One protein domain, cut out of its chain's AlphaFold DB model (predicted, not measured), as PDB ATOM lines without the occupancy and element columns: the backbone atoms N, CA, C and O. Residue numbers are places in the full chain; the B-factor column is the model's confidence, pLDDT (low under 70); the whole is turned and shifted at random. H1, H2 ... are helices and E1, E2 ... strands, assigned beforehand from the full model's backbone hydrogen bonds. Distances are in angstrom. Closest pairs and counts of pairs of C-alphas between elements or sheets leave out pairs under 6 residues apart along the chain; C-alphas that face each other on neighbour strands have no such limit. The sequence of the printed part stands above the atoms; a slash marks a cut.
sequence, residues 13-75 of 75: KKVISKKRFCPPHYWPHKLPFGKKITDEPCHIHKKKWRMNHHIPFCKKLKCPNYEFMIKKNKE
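AT A GLANCE: This is residues 13 to 75 of the 75 residues of an uncharacterized protein of Candidatus Pacearchaeota archaeon (UniProt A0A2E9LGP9). What is the picture? A helical hairpin, H1 and H2, packs on a two-stranded antiparallel hairpin, E1 and E2, and the loop of residues 22 to 40 makes an arm. What composes it? The printed part, 63 residues ordered E1, E2, H1, H2, is mixed, helices and strands, and compact: radius of gyration of the C-alphas 11.1 A, spans 36 by 25 by 20 A.

IN THESE COORDINATES: Where are the strands? E1, residues 13 to 21, begins at C-alpha (-23.674, 42.929, 21.141) and bends by 102 degrees at residue 18; E2 is residues 41 to 45. Where are the helices? H1 is residues 48 to 60, 18.8 A long; H2, residues 66 to 74, 12.7 A long, ends at C-alpha (-36.310, 43.628, 12.306).

HOW THE PARTS SIT: How do E1 and E2 pair? They are antiparallel at 156 degrees, with N 14 and O 44 within hydrogen-bond range at 2.8 A. How do the helices stand? H1, with residues 55 to 59 alone, touches H2, opposite ways at a shallow tilt of 20 degrees; their closest C-alphas, Cys 58 and Tyr 66, are 6.2 A apart. Every O i to N i+4 pair is within range in H2, 7 of 9 in H1.

THE WHOLE: How large is it? The farthest C-alphas, Phe 33 and Glu 75, are 35.9 A apart. What is uncertain? The printed part has no cut, link E1 to E2 is long, and residues 27 to 35 have pLDDT under 70.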
ATOM      1  N   LYS A  13     -22.534  43.759  20.750       85.75
ATOM      2  CA  LYS A  13     -23.674  42.929  21.141       85.75
ATOM      3  C   LYS A  13     -24.732  43.799  21.820       85.75
ATOM      4  O   LYS A  13     -24.426  44.548  22.747       85.75
ATOM      5  N   LYS A  14     -25.985  43.689  21.386       88.81
ATOM      6  CA  LYS A  14     -27.164  44.225  22.078       88.81
ATOM      7  C   LYS A  14     -27.953  43.041  22.625       88.81
ATOM      8  O   LYS A  14     -28.464  42.233  21.855       88.81
ATOM      9  N   VAL A  15     -28.017  42.917  23.948       89.19
ATOM     10  CA  VAL A  15     -28.790  41.857  24.610       89.19
ATOM     11  C   VAL A  15     -30.275  42.136  24.406       89.19
ATOM     12  O   VAL A  15     -30.752  43.207  24.775       89.19
ATOM     13  N   ILE A  16     -30.994  41.175  23.827       90.25
ATOM     14  CA  ILE A  16     -32.442  41.271  23.579       90.25
ATOM     15  C   ILE A  16     -33.260  40.495  24.615       90.25
ATOM     16  O   ILE A  16     -34.454  40.734  24.772       90.25
ATOM     17  N   SER A  17     -32.631  39.572  25.349       89.12
ATOM     18  CA  SER A  17     -33.239  38.913  26.502       89.12
ATOM     19  C   SER A  17     -32.172  38.416  27.468       89.12
ATOM     20  O   SER A  17     -31.213  37.775  27.053       89.12
ATOM     21  N   LYS A  18     -32.369  38.673  28.766       86.38
ATOM     22  CA  LYS A  18     -31.535  38.121  29.849       86.38
ATOM     23  C   LYS A  18     -32.008  36.743  30.333       86.38
ATOM     24  O   LYS A  18     -31.309  36.115  31.113       86.38
ATOM     25  N   LYS A  19     -33.198  36.299  29.906       88.44
ATOM     26  CA  LYS A  19     -33.799  35.013  30.309       88.44
ATOM     27  C   LYS A  19     -33.559  33.902  29.283       88.44
ATOM     28  O   LYS A  19     -33.633  32.730  29.620       88.44
ATOM     29  N   ARG A  20     -33.304  34.270  28.023       89.31
ATOM     30  CA  ARG A  20     -33.031  33.335  26.926       89.31
ATOM     31  C   ARG A  20     -31.535  33.268  26.674       89.31
ATOM     32  O   ARG A  20     -30.910  34.312  26.504       89.31
ATOM     33  N   PHE A  21     -30.998  32.059  26.582       88.12
ATOM     34  CA  PHE A  21     -29.574  31.811  26.365       88.12
ATOM     35  C   PHE A  21     -29.339  31.071  25.049       88.12
ATOM     36  O   PHE A  21     -30.213  30.361  24.545       88.12
ATOM     37  N   CYS A  22     -28.171  31.284  24.453       84.38
ATOM     38  CA  CYS A  22     -27.761  30.544  23.269       84.38
ATOM     39  C   CYS A  22     -27.487  29.074  23.628       84.38
ATOM     40  O   CYS A  22     -26.950  28.796  24.700       84.38
ATOM     41  N   PRO A  23     -27.808  28.123  22.732       83.12
ATOM     42  CA  PRO A  23     -27.440  26.732  22.946       83.12
ATOM     43  C   PRO A  23     -25.908  26.585  23.006       83.12
ATOM     44  O   PRO A  23     -25.199  27.400  22.402       83.12
ATOM     45  N   PRO A  24     -25.395  25.536  23.672       83.06
ATOM     46  CA  PRO A  24     -23.965  25.270  23.774       83.06
ATOM     47  C   PRO A  24     -23.284  25.246  22.398       83.06
ATOM     48  O   PRO A  24     -23.506  24.329  21.607       83.06
ATOM     49  N   HIS A  25     -22.416  26.219  22.113       76.38
ATOM     50  CA  HIS A  25     -21.714  26.287  20.829       76.38
ATOM     51  C   HIS A  25     -20.257  26.740  20.962       76.38
ATOM     52  O   HIS A  25     -19.882  27.447  21.897       76.38
ATOM     53  N   TYR A  26     -19.444  26.328  19.989       71.62
ATOM     54  CA  TYR A  26     -18.060  26.783  19.793       71.62
ATOM     55  C   TYR A  26     -17.926  27.807  18.664       71.62
ATOM     56  O   TYR A  26     -16.934  28.514  18.573       71.62
ATOM     57  N   TRP A  27     -18.920  27.883  17.781       62.34
ATOM     58  CA  TRP A  27     -18.918  28.755  16.610       62.34
ATOM     59  C   TRP A  27     -20.150  29.658  16.631       62.34
ATOM     60  O   TRP A  27     -21.233  29.153  16.922       62.34
ATOM     61  N   PRO A  28     -20.021  30.968  16.344       61.81
ATOM     62  CA  PRO A  28     -18.851  31.654  15.769       61.81
ATOM     63  C   PRO A  28     -17.780  32.094  16.778       61.81
ATOM     64  O   PRO A  28     -16.767  32.686  16.410       61.81
ATOM     65  N   HIS A  29     -17.992  31.831  18.062       62.97
ATOM     66  CA  HIS A  29     -17.078  32.230  19.122       62.97
ATOM     67  C   HIS A  29     -15.904  31.261  19.256       62.97
ATOM     68  O   HIS A  29     -15.852  30.468  20.191       62.97
ATOM     69  N   LYS A  30     -14.955  31.351  18.321       53.31
ATOM     70  CA  LYS A  30     -13.744  30.525  18.288       53.31
ATOM     71  C   LYS A  30     -12.917  30.745  19.565       53.31
ATOM     72  O   LYS A  30     -12.091  31.651  19.641       53.31
ATOM     73  N   LEU A  31     -13.167  29.944  20.598       57.56
ATOM     74  CA  LEU A  31     -12.225  29.758  21.696       57.56
ATOM     75  C   LEU A  31     -11.164  28.771  21.184       57.56
ATOM     76  O   LEU A  31     -11.554  27.709  20.702       57.56
ATOM     77  N   PRO A  32      -9.859  29.103  21.231       52.56
ATOM     78  CA  PRO A  32      -8.806  28.230  20.703       52.56
ATOM     79  C   PRO A  32      -8.764  26.880  21.433       52.56
ATOM     80  O   PRO A  32      -8.547  25.857  20.806       52.56
ATOM     81  N   PHE A  33      -9.078  26.882  22.730       57.00
ATOM     82  CA  PHE A  33      -9.370  25.716  23.560       57.00
ATOM     83  C   PHE A  33     -10.377  26.167  24.629       57.00
ATOM     84  O   PHE A  33     -10.240  27.269  25.172       57.00
ATOM     85  N   GLY A  34     -11.417  25.381  24.923       60.59
ATOM     86  CA  GLY A  34     -12.388  25.777  25.946       60.59
ATOM     87  C   GLY A  34     -13.683  24.971  25.987       60.59
ATOM     88  O   GLY A  34     -13.916  24.076  25.181       60.59
ATOM     89  N   LYS A  35     -14.536  25.305  26.960       67.44
ATOM     90  CA  LYS A  35     -15.906  24.786  27.094       67.44
ATOM     91  C   LYS A  35     -16.834  25.478  26.087       67.44
ATOM     92  O   LYS A  35     -16.575  26.617  25.694       67.44
ATOM     93  N   LYS A  36     -17.910  24.796  25.673       71.06
ATOM     94  CA  LYS A  36     -18.982  25.399  24.862       71.06
ATOM     95  C   LYS A  36     -19.523  26.636  25.573       71.06
ATOM     96  O   LYS A  36     -19.624  26.655  26.797       71.06
ATOM     97  N   ILE A  37     -19.897  27.652  24.809       73.38
ATOM     98  CA  ILE A  37     -20.545  28.834  25.368       73.38
ATOM     99  C   ILE A  37     -22.005  28.490  25.621       73.38
ATOM    100  O   ILE A  37     -22.763  28.295  24.672       73.38
ATOM    101  N   THR A  38     -22.364  28.399  26.896       71.38
ATOM    102  CA  THR A  38     -23.723  28.104  27.376       71.38
ATOM    103  C   THR A  38     -24.395  29.320  28.003       71.38
ATOM    104  O   THR A  38     -25.605  29.471  27.920       71.38
ATOM    105  N   ASP A  39     -23.604  30.236  28.563       78.31
ATOM    106  CA  ASP A  39     -24.117  31.308  29.429       78.31
ATOM    107  C   ASP A  39     -24.260  32.642  28.687       78.31
ATOM    108  O   ASP A  39     -24.285  33.717  29.286       78.31
ATOM    109  N   GLU A  40     -24.291  32.601  27.355       81.19
ATOM    110  CA  GLU A  40     -24.433  33.812  26.562       81.19
ATOM    111  C   GLU A  40     -25.912  34.155  26.365       81.19
ATOM    112  O   GLU A  40     -26.638  33.378  25.736       81.19
ATOM    113  N   PRO A  41     -26.377  35.310  26.879       88.31
ATOM    114  CA  PRO A  41     -27.750  35.726  26.684       88.31
ATOM    115  C   PRO A  41     -28.018  36.000  25.204       88.31
ATOM    116  O   PRO A  41     -27.131  36.388  24.433       88.31
ATOM    117  N   CYS A  42     -29.274  35.828  24.814       89.12
ATOM    118  CA  CYS A  42     -29.728  36.080  23.461       89.12
ATOM    119  C   CYS A  42     -29.446  37.543  23.084       89.12
ATOM    120  O   CYS A  42     -29.834  38.481  23.795       89.12
ATOM    121  N   HIS A  43     -28.742  37.735  21.974       90.56
ATOM    122  CA  HIS A  43     -28.241  39.032  21.550       90.56
ATOM    123  C   HIS A  43     -28.318  39.181  20.035       90.56
ATOM    124  O   HIS A  43     -28.340  38.199  19.298       90.56
ATOM    125  N   ILE A  44     -28.324  40.432  19.596       90.94
ATOM    126  CA  ILE A  44     -28.127  40.814  18.200       90.94
ATOM    127  C   ILE A  44     -26.811  41.573  18.073       90.94
ATOM    128  O   ILE A  44     -26.348  42.212  19.025       90.94
ATOM    129  N   HIS A  45     -26.199  41.502  16.899       89.75
ATOM    130  CA  HIS A  45     -25.006  42.277  16.589       89.75
ATOM    131  C   HIS A  45     -25.389  43.604  15.930       89.75
ATOM    132  O   HIS A  45     -26.194  43.624  15.005       89.75
ATOM    133  N   LYS A  46     -24.786  44.714  16.373       86.75
ATOM    134  CA  LYS A  46     -24.992  46.045  15.776       86.75
ATOM    135  C   LYS A  46     -24.433  46.106  14.353       86.75
ATOM    136  O   LYS A  46     -25.035  46.703  13.466       86.75
ATOM    137  N   LYS A  47     -23.270  45.492  14.120       86.50
ATOM    138  CA  LYS A  47     -22.664  45.394  12.787       86.50
ATOM    139  C   LYS A  47     -23.395  44.348  11.940       86.50
ATOM    140  O   LYS A  47     -23.344  43.156  12.248       86.50
ATOM    141  N   LYS A  48     -23.969  44.781  10.809       86.88
ATOM    142  CA  LYS A  48     -24.710  43.928   9.855       86.88
ATOM    143  C   LYS A  48     -23.948  42.664   9.442       86.88
ATOM    144  O   LYS A  48     -24.516  41.585   9.484       86.88
ATOM    145  N   TRP A  49     -22.653  42.753   9.121       84.06
ATOM    146  CA  TRP A  49     -21.869  41.577   8.704       84.06
ATOM    147  C   TRP A  49     -21.754  40.506   9.799       84.06
ATOM    148  O   TRP A  49     -21.768  39.315   9.506       84.06
ATOM    149  N   ARG A  50     -21.698  40.907  11.076       84.38
ATOM    150  CA  ARG A  50     -21.685  39.964  12.205       84.38
ATOM    151  C   ARG A  50     -23.048  39.357  12.443       84.38
ATOM    152  O   ARG A  50     -23.123  38.184  12.781       84.38
ATOM    153  N   MET A  51     -24.107  40.133  12.232       88.75
ATOM    154  CA  MET A  51     -25.467  39.618  12.276       88.75
ATOM    155  C   MET A  51     -25.710  38.604  11.150       88.75
ATOM    156  O   MET A  51     -26.176  37.499  11.411       88.75
ATOM    157  N   ASN A  52     -25.281  38.924   9.927       87.44
ATOM    158  CA  ASN A  52     -25.331  38.019   8.777       87.44
ATOM    159  C   ASN A  52     -24.503  36.755   8.998       87.44
ATOM    160  O   ASN A  52     -24.899  35.694   8.538       87.44
ATOM    161  N   HIS A  53     -23.385  36.845   9.721       84.75
ATOM    162  CA  HIS A  53     -22.642  35.668  10.151       84.75
ATOM    163  C   HIS A  53     -23.406  34.901  11.243       84.75
ATOM    164  O   HIS A  53     -23.484  33.685  11.192       84.75
ATOM    165  N   HIS A  54     -24.025  35.581  12.209       84.44
ATOM    166  CA  HIS A  54     -24.721  34.974  13.349       84.44
ATOM    167  C   HIS A  54     -25.984  34.178  12.963       84.44
ATOM    168  O   HIS A  54     -26.164  33.053  13.433       84.44
ATOM    169  N   ILE A  55     -26.829  34.726  12.085       88.06
ATOM    170  CA  ILE A  55     -28.087  34.117  11.609       88.06
ATOM    171  C   ILE A  55     -27.910  32.661  11.130       88.06
ATOM    172  O   ILE A  55     -28.587  31.777  11.670       88.06
ATOM    173  N   PRO A  56     -27.013  32.350  10.170       88.50
ATOM    174  CA  PRO A  56     -26.839  30.992   9.672       88.50
ATOM    175  C   PRO A  56     -26.287  30.044  10.739       88.50
ATOM    176  O   PRO A  56     -26.704  28.887  10.767       88.50
ATOM    177  N   PHE A  57     -25.428  30.502  11.663       85.62
ATOM    178  CA  PHE A  57     -24.991  29.650  12.779       85.62
ATOM    179  C   PHE A  57     -26.137  29.343  13.730       85.62
ATOM    180  O   PHE A  57     -26.316  28.181  14.079       85.62
ATOM    181  N   CYS A  58     -26.955  30.328  14.108       86.94
ATOM    182  CA  CYS A  58     -28.124  30.059  14.943       86.94
ATOM    183  C   CYS A  58     -29.102  29.085  14.276       86.94
ATOM    184  O   CYS A  58     -29.633  28.213  14.966       86.94
ATOM    185  N   LYS A  59     -29.296  29.178  12.954       87.88
ATOM    186  CA  LYS A  59     -30.117  28.222  12.196       87.88
ATOM    187  C   LYS A  59     -29.486  26.824  12.172       87.88
ATOM    188  O   LYS A  59     -30.159  25.849  12.495       87.88
ATOM    189  N   LYS A  60     -28.189  26.718  11.861       87.31
ATOM    190  CA  LYS A  60     -27.447  25.440  11.822       87.31
ATOM    191  C   LYS A  60     -27.411  24.747  13.185       87.31
ATOM    192  O   LYS A  60     -27.522  23.530  13.261       87.31
ATOM    193  N   LEU A  61     -27.289  25.526  14.258       82.19
ATOM    194  CA  LEU A  61     -27.292  25.053  15.642       82.19
ATOM    195  C   LEU A  61     -28.700  24.743  16.175       82.19
ATOM    196  O   LEU A  61     -28.825  24.434  17.357       82.19
ATOM    197  N   LYS A  62     -29.750  24.849  15.343       87.12
ATOM    198  CA  LYS A  62     -31.156  24.656  15.737       87.12
ATOM    199  C   LYS A  62     -31.509  25.451  17.002       87.12
ATOM    200  O   LYS A  62     -32.103  24.932  17.942       87.12
ATOM    201  N   CYS A  63     -31.087  26.717  17.050       88.25
ATOM    202  CA  CYS A  63     -31.295  27.569  18.216       88.25
ATOM    203  C   CYS A  63     -32.800  27.754  18.490       88.25
ATOM    204  O   CYS A  63     -33.492  28.294  17.624       88.25
ATOM    205  N   PRO A  64     -33.307  27.419  19.695       89.56
ATOM    206  CA  PRO A  64     -34.729  27.571  20.026       89.56
ATOM    207  C   PRO A  64     -35.170  29.041  20.059       89.56
ATOM    208  O   PRO A  64     -36.350  29.356  19.972       89.56
ATOM    209  N   ASN A  65     -34.211  29.964  20.160       89.88
ATOM    210  CA  ASN A  65     -34.455  31.402  20.198       89.88
ATOM    211  C   ASN A  65     -34.292  32.072  18.825       89.88
ATOM    212  O   ASN A  65     -34.307  33.302  18.760       89.88
ATOM    213  N   TYR A  66     -34.095  31.303  17.745       90.44
ATOM    214  CA  TYR A  66     -33.825  31.846  16.412       90.44
ATOM    215  C   TYR A  66     -34.926  32.808  15.950       90.44
ATOM    216  O   TYR A  66     -34.634  33.961  15.644       90.44
ATOM    217  N   GLU A  67     -36.189  32.384  15.975       90.88
ATOM    218  CA  GLU A  67     -37.309  33.215  15.516       90.88
ATOM    219  C   GLU A  67     -37.478  34.482  16.360       90.88
ATOM    220  O   GLU A  67     -37.666  35.575  15.825       90.88
ATOM    221  N   PHE A  68     -37.321  34.357  17.683       92.19
ATOM    222  CA  PHE A  68     -37.349  35.497  18.597       92.19
ATOM    223  C   PHE A  68     -36.258  36.521  18.264       92.19
ATOM    224  O   PHE A  68     -36.514  37.726  18.238       92.19
ATOM    225  N   MET A  69     -35.047  36.036  17.993       91.69
ATOM    226  CA  MET A  69     -33.909  36.870  17.635       91.69
ATOM    227  C   MET A  69     -34.123  37.567  16.283       91.69
ATOM    228  O   MET A  69     -33.889  38.772  16.188       91.69
ATOM    229  N   ILE A  70     -34.640  36.862  15.270       90.94
ATOM    230  CA  ILE A  70     -34.940  37.446  13.953       90.94
ATOM    231  C   ILE A  70     -36.011  38.531  14.054       90.94
ATOM    232  O   ILE A  70     -35.845  39.593  13.453       90.94
ATOM    233  N   LYS A  71     -37.077  38.300  14.831       92.12
ATOM    234  CA  LYS A  71     -38.124  39.305  15.066       92.12
ATOM    235  C   LYS A  71     -37.532  40.577  15.679       92.12
ATOM    236  O   LYS A  71     -37.724  41.657  15.135       92.12
ATOM    237  N   LYS A  72     -36.715  40.430  16.727       89.50
ATOM    238  CA  LYS A  72     -36.055  41.553  17.417       89.50
ATOM    239  C   LYS A  72     -34.974  42.265  16.601       89.50
ATOM    240  O   LYS A  72     -34.584  43.363  16.969       89.50
ATOM    241  N   ASN A  73     -34.458  41.640  15.545       87.19
ATOM    242  CA  ASN A  73     -33.513  42.266  14.620       87.19
ATOM    243  C   ASN A  73     -34.205  43.101  13.526       87.19
ATOM    244  O   ASN A  73     -33.536  43.889  12.865       87.19
ATOM    245  N   LYS A  74     -35.506  42.881  13.288       82.81
ATOM    246  CA  LYS A  74     -36.310  43.628  12.306       82.81
ATOM    247  C   LYS A  74     -37.064  44.820  12.917       82.81
ATOM    248  O   LYS A  74     -37.513  45.665  12.154       82.81
ATOM    249  N   GLU A  75     -37.222  44.838  14.243       78.25
ATOM    250  CA  GLU A  75     -37.684  45.992  15.041       78.25
ATOM    251  C   GLU A  75     -36.593  47.066  15.145       78.25
ATOM    252  O   GLU A  75     -36.921  48.250  14.933       78.25
TER     253      GLU A  75